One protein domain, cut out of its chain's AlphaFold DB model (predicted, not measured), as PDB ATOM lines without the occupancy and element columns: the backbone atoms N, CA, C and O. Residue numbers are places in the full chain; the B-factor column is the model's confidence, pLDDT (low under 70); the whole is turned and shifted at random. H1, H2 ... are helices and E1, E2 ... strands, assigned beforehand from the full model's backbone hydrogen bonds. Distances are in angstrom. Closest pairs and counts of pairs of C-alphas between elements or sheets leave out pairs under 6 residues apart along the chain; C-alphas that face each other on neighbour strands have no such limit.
ATOM      1  N   VAL A 129      -1.651  19.802  24.122       62.22
ATOM      2  CA  VAL A 129      -2.897  20.272  24.749       62.22
ATOM      3  C   VAL A 129      -4.076  19.771  23.929       62.22
ATOM      4  O   VAL A 129      -4.299  20.223  22.808       62.22
ATOM      5  N   HIS A 130      -4.869  18.867  24.502       64.92
ATOM      6  CA  HIS A 130      -6.160  18.510  23.928       64.92
ATOM      7  C   HIS A 130      -7.268  19.300  24.631       64.92
ATOM      8  O   HIS A 130      -7.515  19.135  25.830       64.92
ATOM      9  N   THR A 131      -7.943  20.171  23.885       71.36
ATOM     10  CA  THR A 131      -9.128  20.893  24.359       71.36
ATOM     11  C   THR A 131     -10.377  20.071  24.053       71.36
ATOM     12  O   THR A 131     -10.717  19.895  22.882       71.36
ATOM     13  N   SER A 132     -11.085  19.590  25.076       74.02
ATOM     14  CA  SER A 132     -12.402  18.960  24.919       74.02
ATOM     15  C   SER A 132     -13.510  19.898  25.398       74.02
ATOM     16  O   SER A 132     -13.342  20.631  26.373       74.02
ATOM     17  N   VAL A 133     -14.655  19.884  24.713       74.29
ATOM     18  CA  VAL A 133     -15.870  20.561  25.185       74.29
ATOM     19  C   VAL A 133     -16.738  19.525  25.879       74.29
ATOM     20  O   VAL A 133     -17.299  18.642  25.232       74.29
ATOM     21  N   ASP A 134     -16.837  19.645  27.195       82.83
ATOM     22  CA  ASP A 134     -17.769  18.874  28.005       82.83
ATOM     23  C   ASP A 134     -19.072  19.668  28.183       82.83
ATOM     24  O   ASP A 134     -19.112  20.877  27.967       82.83
ATOM     25  N   TYR A 135     -20.162  19.005  28.568       85.62
ATOM     26  CA  TYR A 135     -21.441  19.669  28.837       85.62
ATOM     27  C   TYR A 135     -21.896  19.379  30.257       85.62
ATOM     28  O   TYR A 135     -21.968  18.221  30.671       85.62
ATOM     29  N   MET A 136     -22.274  20.429  30.982       90.82
ATOM     30  CA  MET A 136     -22.922  20.301  32.281       90.82
ATOM     31  C   MET A 136     -24.434  20.444  32.126       90.82
ATOM     32  O   MET A 136     -24.923  21.389  31.506       90.82
ATOM     33  N   ASN A 137     -25.166  19.482  32.683       93.16
ATOM     34  CA  ASN A 137     -26.618  19.404  32.585       93.16
ATOM     35  C   ASN A 137     -27.271  20.054  33.803       93.16
ATOM     36  O   ASN A 137     -26.904  19.782  34.944       93.16
ATOM     37  N   PHE A 138     -28.308  20.846  33.562       95.39
ATOM     38  CA  PHE A 138     -29.057  21.540  34.599       95.39
ATOM     39  C   PHE A 138     -30.544  21.330  34.412       95.39
ATOM     40  O   PHE A 138     -31.072  21.539  33.325       95.39
ATOM     41  N   LEU A 139     -31.242  20.959  35.484       96.52
ATOM     42  CA  LEU A 139     -32.701  20.936  35.469       96.52
ATOM     43  C   LEU A 139     -33.251  22.352  35.267       96.52
ATOM     44  O   LEU A 139     -32.691  23.328  35.770       96.52
ATOM     45  N   VAL A 140     -34.365  22.459  34.543       96.39
ATOM     46  CA  VAL A 140     -35.080  23.734  34.404       96.39
ATOM     47  C   VAL A 140     -35.536  24.197  35.792       96.39
ATOM     48  O   VAL A 140     -36.245  23.444  36.471       96.39
ATOM     49  N   PRO A 141     -35.161  25.413  36.229       95.09
ATOM     50  CA  PRO A 141     -35.549  25.915  37.538       95.09
ATOM     51  C   PRO A 141     -37.065  26.110  37.615       95.09
ATOM     52  O   PRO A 141     -37.685  26.570  36.655       95.09
ATOM     53  N   GLU A 142     -37.649  25.776  38.769       93.78
ATOM     54  CA  GLU A 142     -39.081  25.976  39.064       93.78
ATOM     55  C   GLU A 142     -40.019  25.364  38.007       93.78
ATOM     56  O   GLU A 142     -41.058  25.921  37.638       93.78
ATOM     57  N   ILE A 143     -39.645  24.188  37.489       96.19
ATOM     58  CA  ILE A 143     -40.453  23.453  36.512       96.19
ATOM     59  C   ILE A 143     -41.850  23.128  37.068       96.19
ATOM     60  O   ILE A 143     -42.822  23.094  36.317       96.19
ATOM     61  N   PHE A 326     -52.681  17.462  34.224       96.21
ATOM     62  CA  PHE A 326     -51.584  16.532  33.968       96.21
ATOM     63  C   PHE A 326     -51.703  15.268  34.823       96.21
ATOM     64  O   PHE A 326     -52.253  15.290  35.922       96.21
ATOM     65  N   SER A 327     -51.127  14.167  34.338       96.74
ATOM     66  CA  SER A 327     -51.022  12.939  35.126       96.74
ATOM     67  C   SER A 327     -50.268  13.178  36.437       96.74
ATOM     68  O   SER A 327     -49.336  13.986  36.498       96.74
ATOM     69  N   LEU A 328     -50.615  12.411  37.475       97.39
ATOM     70  CA  LEU A 328     -49.919  12.457  38.765       97.39
ATOM     71  C   LEU A 328     -48.403  12.266  38.597       97.39
ATOM     72  O   LEU A 328     -47.618  12.962  39.228       97.39
ATOM     73  N   GLN A 329     -47.989  11.384  37.682       96.99
ATOM     74  CA  GLN A 329     -46.579  11.137  37.381       96.99
ATOM     75  C   GLN A 329     -45.847  12.403  36.897       96.99
ATOM     76  O   GLN A 329     -44.740  12.683  37.359       96.99
ATOM     77  N   ASN A 330     -46.471  13.194  36.015       96.51
ATOM     78  CA  ASN A 330     -45.905  14.453  35.526       96.51
ATOM     79  C   ASN A 330     -45.788  15.497  36.649       96.51
ATOM     80  O   ASN A 330     -44.775  16.194  36.722       96.51
ATOM     81  N   LEU A 331     -46.797  15.582  37.523       97.01
ATOM     82  CA  LEU A 331     -46.802  16.497  38.668       97.01
ATOM     83  C   LEU A 331     -45.725  16.116  39.694       97.01
ATOM     84  O   LEU A 331     -44.949  16.970  40.117       97.01
ATOM     85  N   CYS A 332     -45.613  14.826  40.035       97.13
ATOM     86  CA  CYS A 332     -44.559  14.317  40.912       97.13
ATOM     87  C   CYS A 332     -43.169  14.577  40.331       97.13
ATOM     88  O   CYS A 332     -42.284  15.026  41.056       97.13
ATOM     89  N   ARG A 333     -42.974  14.350  39.025       97.06
ATOM     90  CA  ARG A 333     -41.714  14.685  38.353       97.06
ATOM     91  C   ARG A 333     -41.364  16.153  38.535       97.06
ATOM     92  O   ARG A 333     -40.236  16.439  38.916       97.06
ATOM     93  N   ALA A 334     -42.298  17.058  38.251       96.98
ATOM     94  CA  ALA A 334     -42.037  18.489  38.334       96.98
ATOM     95  C   ALA A 334     -41.681  18.911  39.772       96.98
ATOM     96  O   ALA A 334     -40.710  19.638  39.981       96.98
ATOM     97  N   ALA A 335     -42.391  18.371  40.768       97.04
ATOM     98  CA  ALA A 335     -42.110  18.617  42.180       97.04
ATOM     99  C   ALA A 335     -40.735  18.080  42.626       97.04
ATOM    100  O   ALA A 335     -40.028  18.755  43.369       97.04
ATOM    101  N   ILE A 336     -40.340  16.882  42.175       96.77
ATOM    102  CA  ILE A 336     -39.022  16.304  42.485       96.77
ATOM    103  C   ILE A 336     -37.918  17.107  41.793       96.77
ATOM    104  O   ILE A 336     -36.965  17.510  42.451       96.77
ATOM    105  N   ALA A 337     -38.066  17.373  40.493       96.66
ATOM    106  CA  ALA A 337     -37.085  18.093  39.685       96.66
ATOM    107  C   ALA A 337     -36.824  19.516  40.204       96.66
ATOM    108  O   ALA A 337     -35.690  19.971  40.172       96.66
ATOM    109  N   SER A 338     -37.841  20.187  40.753       95.56
ATOM    110  CA  SER A 338     -37.694  21.537  41.324       95.56
ATOM    111  C   SER A 338     -36.980  21.559  42.682       95.56
ATOM    112  O   SER A 338     -36.584  22.621  43.150       95.56
ATOM    113  N   ARG A 339     -36.821  20.399  43.335       95.83
ATOM    114  CA  ARG A 339     -36.215  20.252  44.673       95.83
ATOM    115  C   ARG A 339     -34.882  19.504  44.654       95.83
ATOM    116  O   ARG A 339     -34.361  19.154  45.708       95.83
ATOM    117  N   THR A 340     -34.352  19.209  43.473       95.91
ATOM    118  CA  THR A 340     -33.093  18.481  43.293       95.91
ATOM    119  C   THR A 340     -32.280  19.108  42.167       95.91
ATOM    120  O   THR A 340     -32.774  19.945  41.420       95.91
ATOM    121  N   THR A 341     -31.021  18.704  42.038       96.53
ATOM    122  CA  THR A 341     -30.178  19.044  40.888       96.53
ATOM    123  C   THR A 341     -30.148  17.884  39.897       96.53
ATOM    124  O   THR A 341     -30.617  16.785  40.203       96.53
ATOM    125  N   PHE A 342     -29.584  18.093  38.706       95.44
ATOM    126  CA  PHE A 342     -29.471  17.025  37.709       95.44
ATOM    127  C   PHE A 342     -28.717  15.802  38.263       95.44
ATOM    128  O   PHE A 342     -29.212  14.676  38.170       95.44
ATOM    129  N   ASP A 343     -27.589  16.036  38.941       94.92
ATOM    130  CA  ASP A 343     -26.806  14.987  39.607       94.92
ATOM    131  C   ASP A 343     -27.480  14.480  40.884       94.92
ATOM    132  O   ASP A 343     -27.393  13.301  41.224       94.92
ATOM    133  N   GLY A 344     -28.200  15.355  41.594       94.80
ATOM    134  CA  GLY A 344     -29.011  14.972  42.746       94.80
ATOM    135  C   GLY A 344     -30.097  13.963  42.380       94.80
ATOM    136  O   GLY A 344     -30.322  13.014  43.128       94.80
ATOM    137  N   ALA A 345     -30.722  14.108  41.209       94.37
ATOM    138  CA  ALA A 345     -31.691  13.148  40.688       94.37
ATOM    139  C   ALA A 345     -31.060  11.772  40.410       94.37
ATOM    140  O   ALA A 345     -31.713  10.754  40.631       94.37
ATOM    141  N   ALA A 346     -29.792  11.731  39.984       92.94
ATOM    142  CA  ALA A 346     -29.062  10.484  39.745       92.94
ATOM    143  C   ALA A 346     -28.715   9.726  41.038       92.94
ATOM    144  O   ALA A 346     -28.550   8.510  41.005       92.94
ATOM    145  N   ARG A 347     -28.642  10.426  42.180       94.13
ATOM    146  CA  ARG A 347     -28.400   9.835  43.510       94.13
ATOM    147  C   ARG A 347     -29.665   9.319  44.201       94.13
ATOM    148  O   ARG A 347     -29.579   8.776  45.298       94.13
ATOM    149  N   LEU A 348     -30.842   9.507  43.605       94.17
ATOM    150  CA  LEU A 348     -32.083   8.967  44.157       94.17
ATOM    151  C   LEU A 348     -32.098   7.440  44.003       94.17
ATOM    152  O   LEU A 348     -31.780   6.921  42.937       94.17
ATOM    153  N   ASN A 349     -32.554   6.728  45.037       94.46
ATOM    154  CA  ASN A 349     -32.731   5.269  45.031       94.46
ATOM    155  C   ASN A 349     -33.950   4.849  44.184       94.46
ATOM    156  O   ASN A 349     -34.914   4.273  44.686       94.46
ATOM    157  N   LEU A 350     -33.936   5.195  42.898       95.00
ATOM    158  CA  LEU A 350     -34.998   4.935  41.934       95.00
ATOM    159  C   LEU A 350     -34.449   4.143  40.737       95.00
ATOM    160  O   LEU A 350     -33.284   4.297  40.370       95.00
ATOM    161  N   PRO A 351     -35.282   3.331  40.064       97.06
ATOM    162  CA  PRO A 351     -34.909   2.712  38.798       97.06
ATOM    163  C   PRO A 351     -34.410   3.740  37.774       97.06
ATOM    164  O   PRO A 351     -34.977   4.829  37.652       97.06
ATOM    165  N   LYS A 352     -33.407   3.361  36.967       94.96
ATOM    166  CA  LYS A 352     -32.800   4.230  35.937       94.96
ATOM    167  C   LYS A 352     -33.838   4.886  35.019       94.96
ATOM    168  O   LYS A 352     -33.697   6.049  34.666       94.96
ATOM    169  N   SER A 353     -34.912   4.170  34.681       95.92
ATOM    170  CA  SER A 353     -36.014   4.695  33.865       95.92
ATOM    171  C   SER A 353     -36.724   5.897  34.500       95.92
ATOM    172  O   SER A 353     -37.090   6.831  33.787       95.92
ATOM    173  N   LEU A 354     -36.895   5.908  35.828       95.90
ATOM    174  CA  LEU A 354     -37.480   7.033  36.558       95.90
ATOM    175  C   LEU A 354     -36.493   8.191  36.695       95.90
ATOM    176  O   LEU A 354     -36.906   9.340  36.569       95.90
ATOM    177  N   ILE A 355     -35.203   7.899  36.877       96.30
ATOM    178  CA  ILE A 355     -34.145   8.919  36.894       96.30
ATOM    179  C   ILE A 355     -34.117   9.667  35.554       96.30
ATOM    180  O   ILE A 355     -34.251  10.889  35.535       96.30
ATOM    181  N   THR A 356     -34.070   8.944  34.428       95.96
ATOM    182  CA  THR A 356     -34.128   9.546  33.083       95.96
ATOM    183  C   THR A 356     -35.412  10.347  32.866       95.96
ATOM    184  O   THR A 356     -35.391  11.403  32.239       95.96
ATOM    185  N   TYR A 357     -36.540   9.873  33.397       96.62
ATOM    186  CA  TYR A 357     -37.808  10.589  33.306       96.62
ATOM    187  C   TYR A 357     -37.804  11.904  34.107       96.62
ATOM    188  O   TYR A 357     -38.334  12.904  33.620       96.62
ATOM    189  N   ILE A 358     -37.185  11.932  35.293       96.62
ATOM    190  CA  ILE A 358     -37.003  13.151  36.102       96.62
ATOM    191  C   ILE A 358     -36.070  14.138  35.393       96.62
ATOM    192  O   ILE A 358     -36.374  15.326  35.316       96.62
ATOM    193  N   GLN A 359     -34.993  13.629  34.801       95.57
ATOM    194  CA  GLN A 359     -33.985  14.403  34.077       95.57
ATOM    195  C   GLN A 359     -34.439  14.897  32.695       95.57
ATOM    196  O   GLN A 359     -33.667  15.542  31.998       95.57
ATOM    197  N   GLN A 360     -35.678  14.636  32.268       93.85
ATOM    198  CA  GLN A 360     -36.127  14.971  30.912       93.85
ATOM    199  C   GLN A 360     -36.093  16.483  30.599       93.85
ATOM    200  O   GLN A 360     -35.805  16.849  29.463       93.85
ATOM    201  N   TYR A 361     -36.397  17.351  31.570       95.67
ATOM    202  CA  TYR A 361     -36.386  18.811  31.396       95.67
ATOM    203  C   TYR A 361     -35.074  19.401  31.917       95.67
ATOM    204  O   TYR A 361     -35.029  19.946  33.022       95.67
ATOM    205  N   HIS A 362     -34.016  19.279  31.119       94.91
ATOM    206  CA  HIS A 362     -32.707  19.859  31.404       94.91
ATOM    207  C   HIS A 362     -32.180  20.664  30.215       94.91
ATOM    208  O   HIS A 362     -32.511  20.372  29.067       94.91
ATOM    209  N   TYR A 363     -31.363  21.667  30.504       93.56
ATOM    210  CA  TYR A 363     -30.556  22.390  29.529       93.56
ATOM    211  C   TYR A 363     -29.075  22.118  29.790       93.56
ATOM    212  O   TYR A 363     -28.697  21.697  30.888       93.56
ATOM    213  N   CYS A 364     -28.244  22.354  28.783       90.19
ATOM    214  CA  CYS A 364     -26.829  22.019  28.817       90.19
ATOM    215  C   CYS A 364     -25.996  23.280  28.646       90.19
ATOM    216  O   CYS A 364     -26.281  24.095  27.774       90.19
ATOM    217  N   ILE A 365     -24.943  23.420  29.445       88.27
ATOM    218  CA  ILE A 365     -23.954  24.484  29.269       88.27
ATOM    219  C   ILE A 365     -22.635  23.849  28.833       88.27
ATOM    220  O   ILE A 365     -22.170  22.931  29.516       88.27
ATOM    221  N   PRO A 366     -22.036  24.304  27.718       84.71
ATOM    222  CA  PRO A 366     -20.715  23.854  27.315       84.71
ATOM    223  C   PRO A 366     -19.651  24.387  28.278       84.71
ATOM    224  O   PRO A 366     -19.643  25.565  28.636       84.71
ATOM    225  N   ILE A 367     -18.727  23.519  28.665       82.11
ATOM    226  CA  ILE A 367     -17.564  23.816  29.494       82.11
ATOM    227  C   ILE A 367     -16.331  23.412  28.699       82.11
ATOM    228  O   ILE A 367     -16.253  22.308  28.159       82.11
ATOM    229  N   ARG A 368     -15.360  24.319  28.607       76.48
ATOM    230  CA  ARG A 368     -14.060  24.010  28.012       76.48
ATOM    231  C   ARG A 368     -13.196  23.339  29.072       76.48
ATOM    232  O   ARG A 368     -12.881  23.962  30.082       76.48
ATOM    233  N   THR A 369     -12.801  22.098  28.815       69.00
ATOM    234  CA  THR A 369     -11.861  21.358  29.655       69.00
ATOM    235  C   THR A 369     -10.549  21.204  28.890       69.00
ATOM    236  O   THR A 369     -10.508  20.621  27.806       69.00
ATOM    237  N   THR A 370      -9.459  21.726  29.445       70.09
ATOM    238  CA  THR A 370      -8.098  21.471  28.961       70.09
ATOM    239  C   THR A 370      -7.544  20.258  29.693       70.09
ATOM    240  O   THR A 370      -7.353  20.301  30.908       70.09
ATOM    241  N   LYS A 371      -7.294  19.159  28.975       62.74
ATOM    242  CA  LYS A 371      -6.591  18.004  29.546       62.74
ATOM    243  C   LYS A 371      -5.131  18.065  29.125       62.74
ATOM    244  O   LYS A 371      -4.822  17.979  27.938       62.74
ATOM    245  N   HIS A 372      -4.251  18.205  30.109       59.12
ATOM    246  CA  HIS A 372      -2.818  18.031  29.914       59.12
ATOM    247  C   HIS A 372      -2.519  16.535  29.990       59.12
ATOM    248  O   HIS A 372      -2.687  15.922  31.043       59.12
ATOM    249  N   TYR A 373      -2.128  15.943  28.866       55.05
ATOM    250  CA  TYR A 373      -1.581  14.593  28.851       55.05
ATOM    251  C   TYR A 373      -0.060  14.693  28.848       55.05
ATOM    252  O   TYR A 373       0.529  15.170  27.879       55.05
TER     253      TYR A 373
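Overview. This is residues 129 to 143 and 326 to 373 of the 383 residues of an uncharacterized protein of Dracunculus medinensis (UniProt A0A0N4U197). What does the model look like? A long two-stranded antiparallel ribbon, E1 and E2, makes much of the length, and three short helices, H1, H2 and H3, form a small, loosely joined head at one end. What is printed, and how large is it? The printed part has 63 residues, in the order E1, H1, H2, H3, E2, of mixed class, helices and strands. It is loose, with a radius of gyration of the C-alphas of 14.8 A and spans of 50 by 22 by 15 A.

Arrangement. How do the strands pair? E1, residues 129 to 139, and E2, residues 362 to 373, are antiparallel neighbours at 156 degrees; N 134 and O 367 are 2.9 A apart, within hydrogen-bond range. How do the helices stand? H1, residues 328 to 337, touches H3, residues 352 to 358, about perpendicular at 82 degrees, with closest C-alphas Arg 333 and Ile 358 at 5.4 A. H2, residues 342 to 346, only just touches H3, with 3 pairs of C-alphas within 8 A, the closest Ala 346 and Ile 355 at 6.0 A. What of the ribbon and the helix backbones? The closest C-alphas of E1 and H2 are Phe 138 and Phe 342, 5.5 A apart, while E1 and H3 are apart, as are H1 and E2. Every O i to N i+4 pair is within hydrogen-bond range in H1 and H3; H2 has 0 of 1, but 2 of 2 O i to N i+3 pairs.

Along the chain. Where does E1 run? It starts at C-alpha 129 (-2.897, 20.272, 24.749) and is 31.7 A long. Where are the others? H1 is 14.0 A long, H2 6.9 A and H3 9.9 A; E2, 31.7 A, ends at C-alpha 373 (-1.581, 14.593, 28.851).

Size, cuts and confidence. Is there a cut? Residues 144 to 325 are not printed, and C-alphas 143 and 326 are 13.4 A apart across the cut; the links H1 to H2, H2 to H3 and H3 to E2 are tight. Where is confidence low? Residues 129 to 130, 369 and 371 to 373 are under 70.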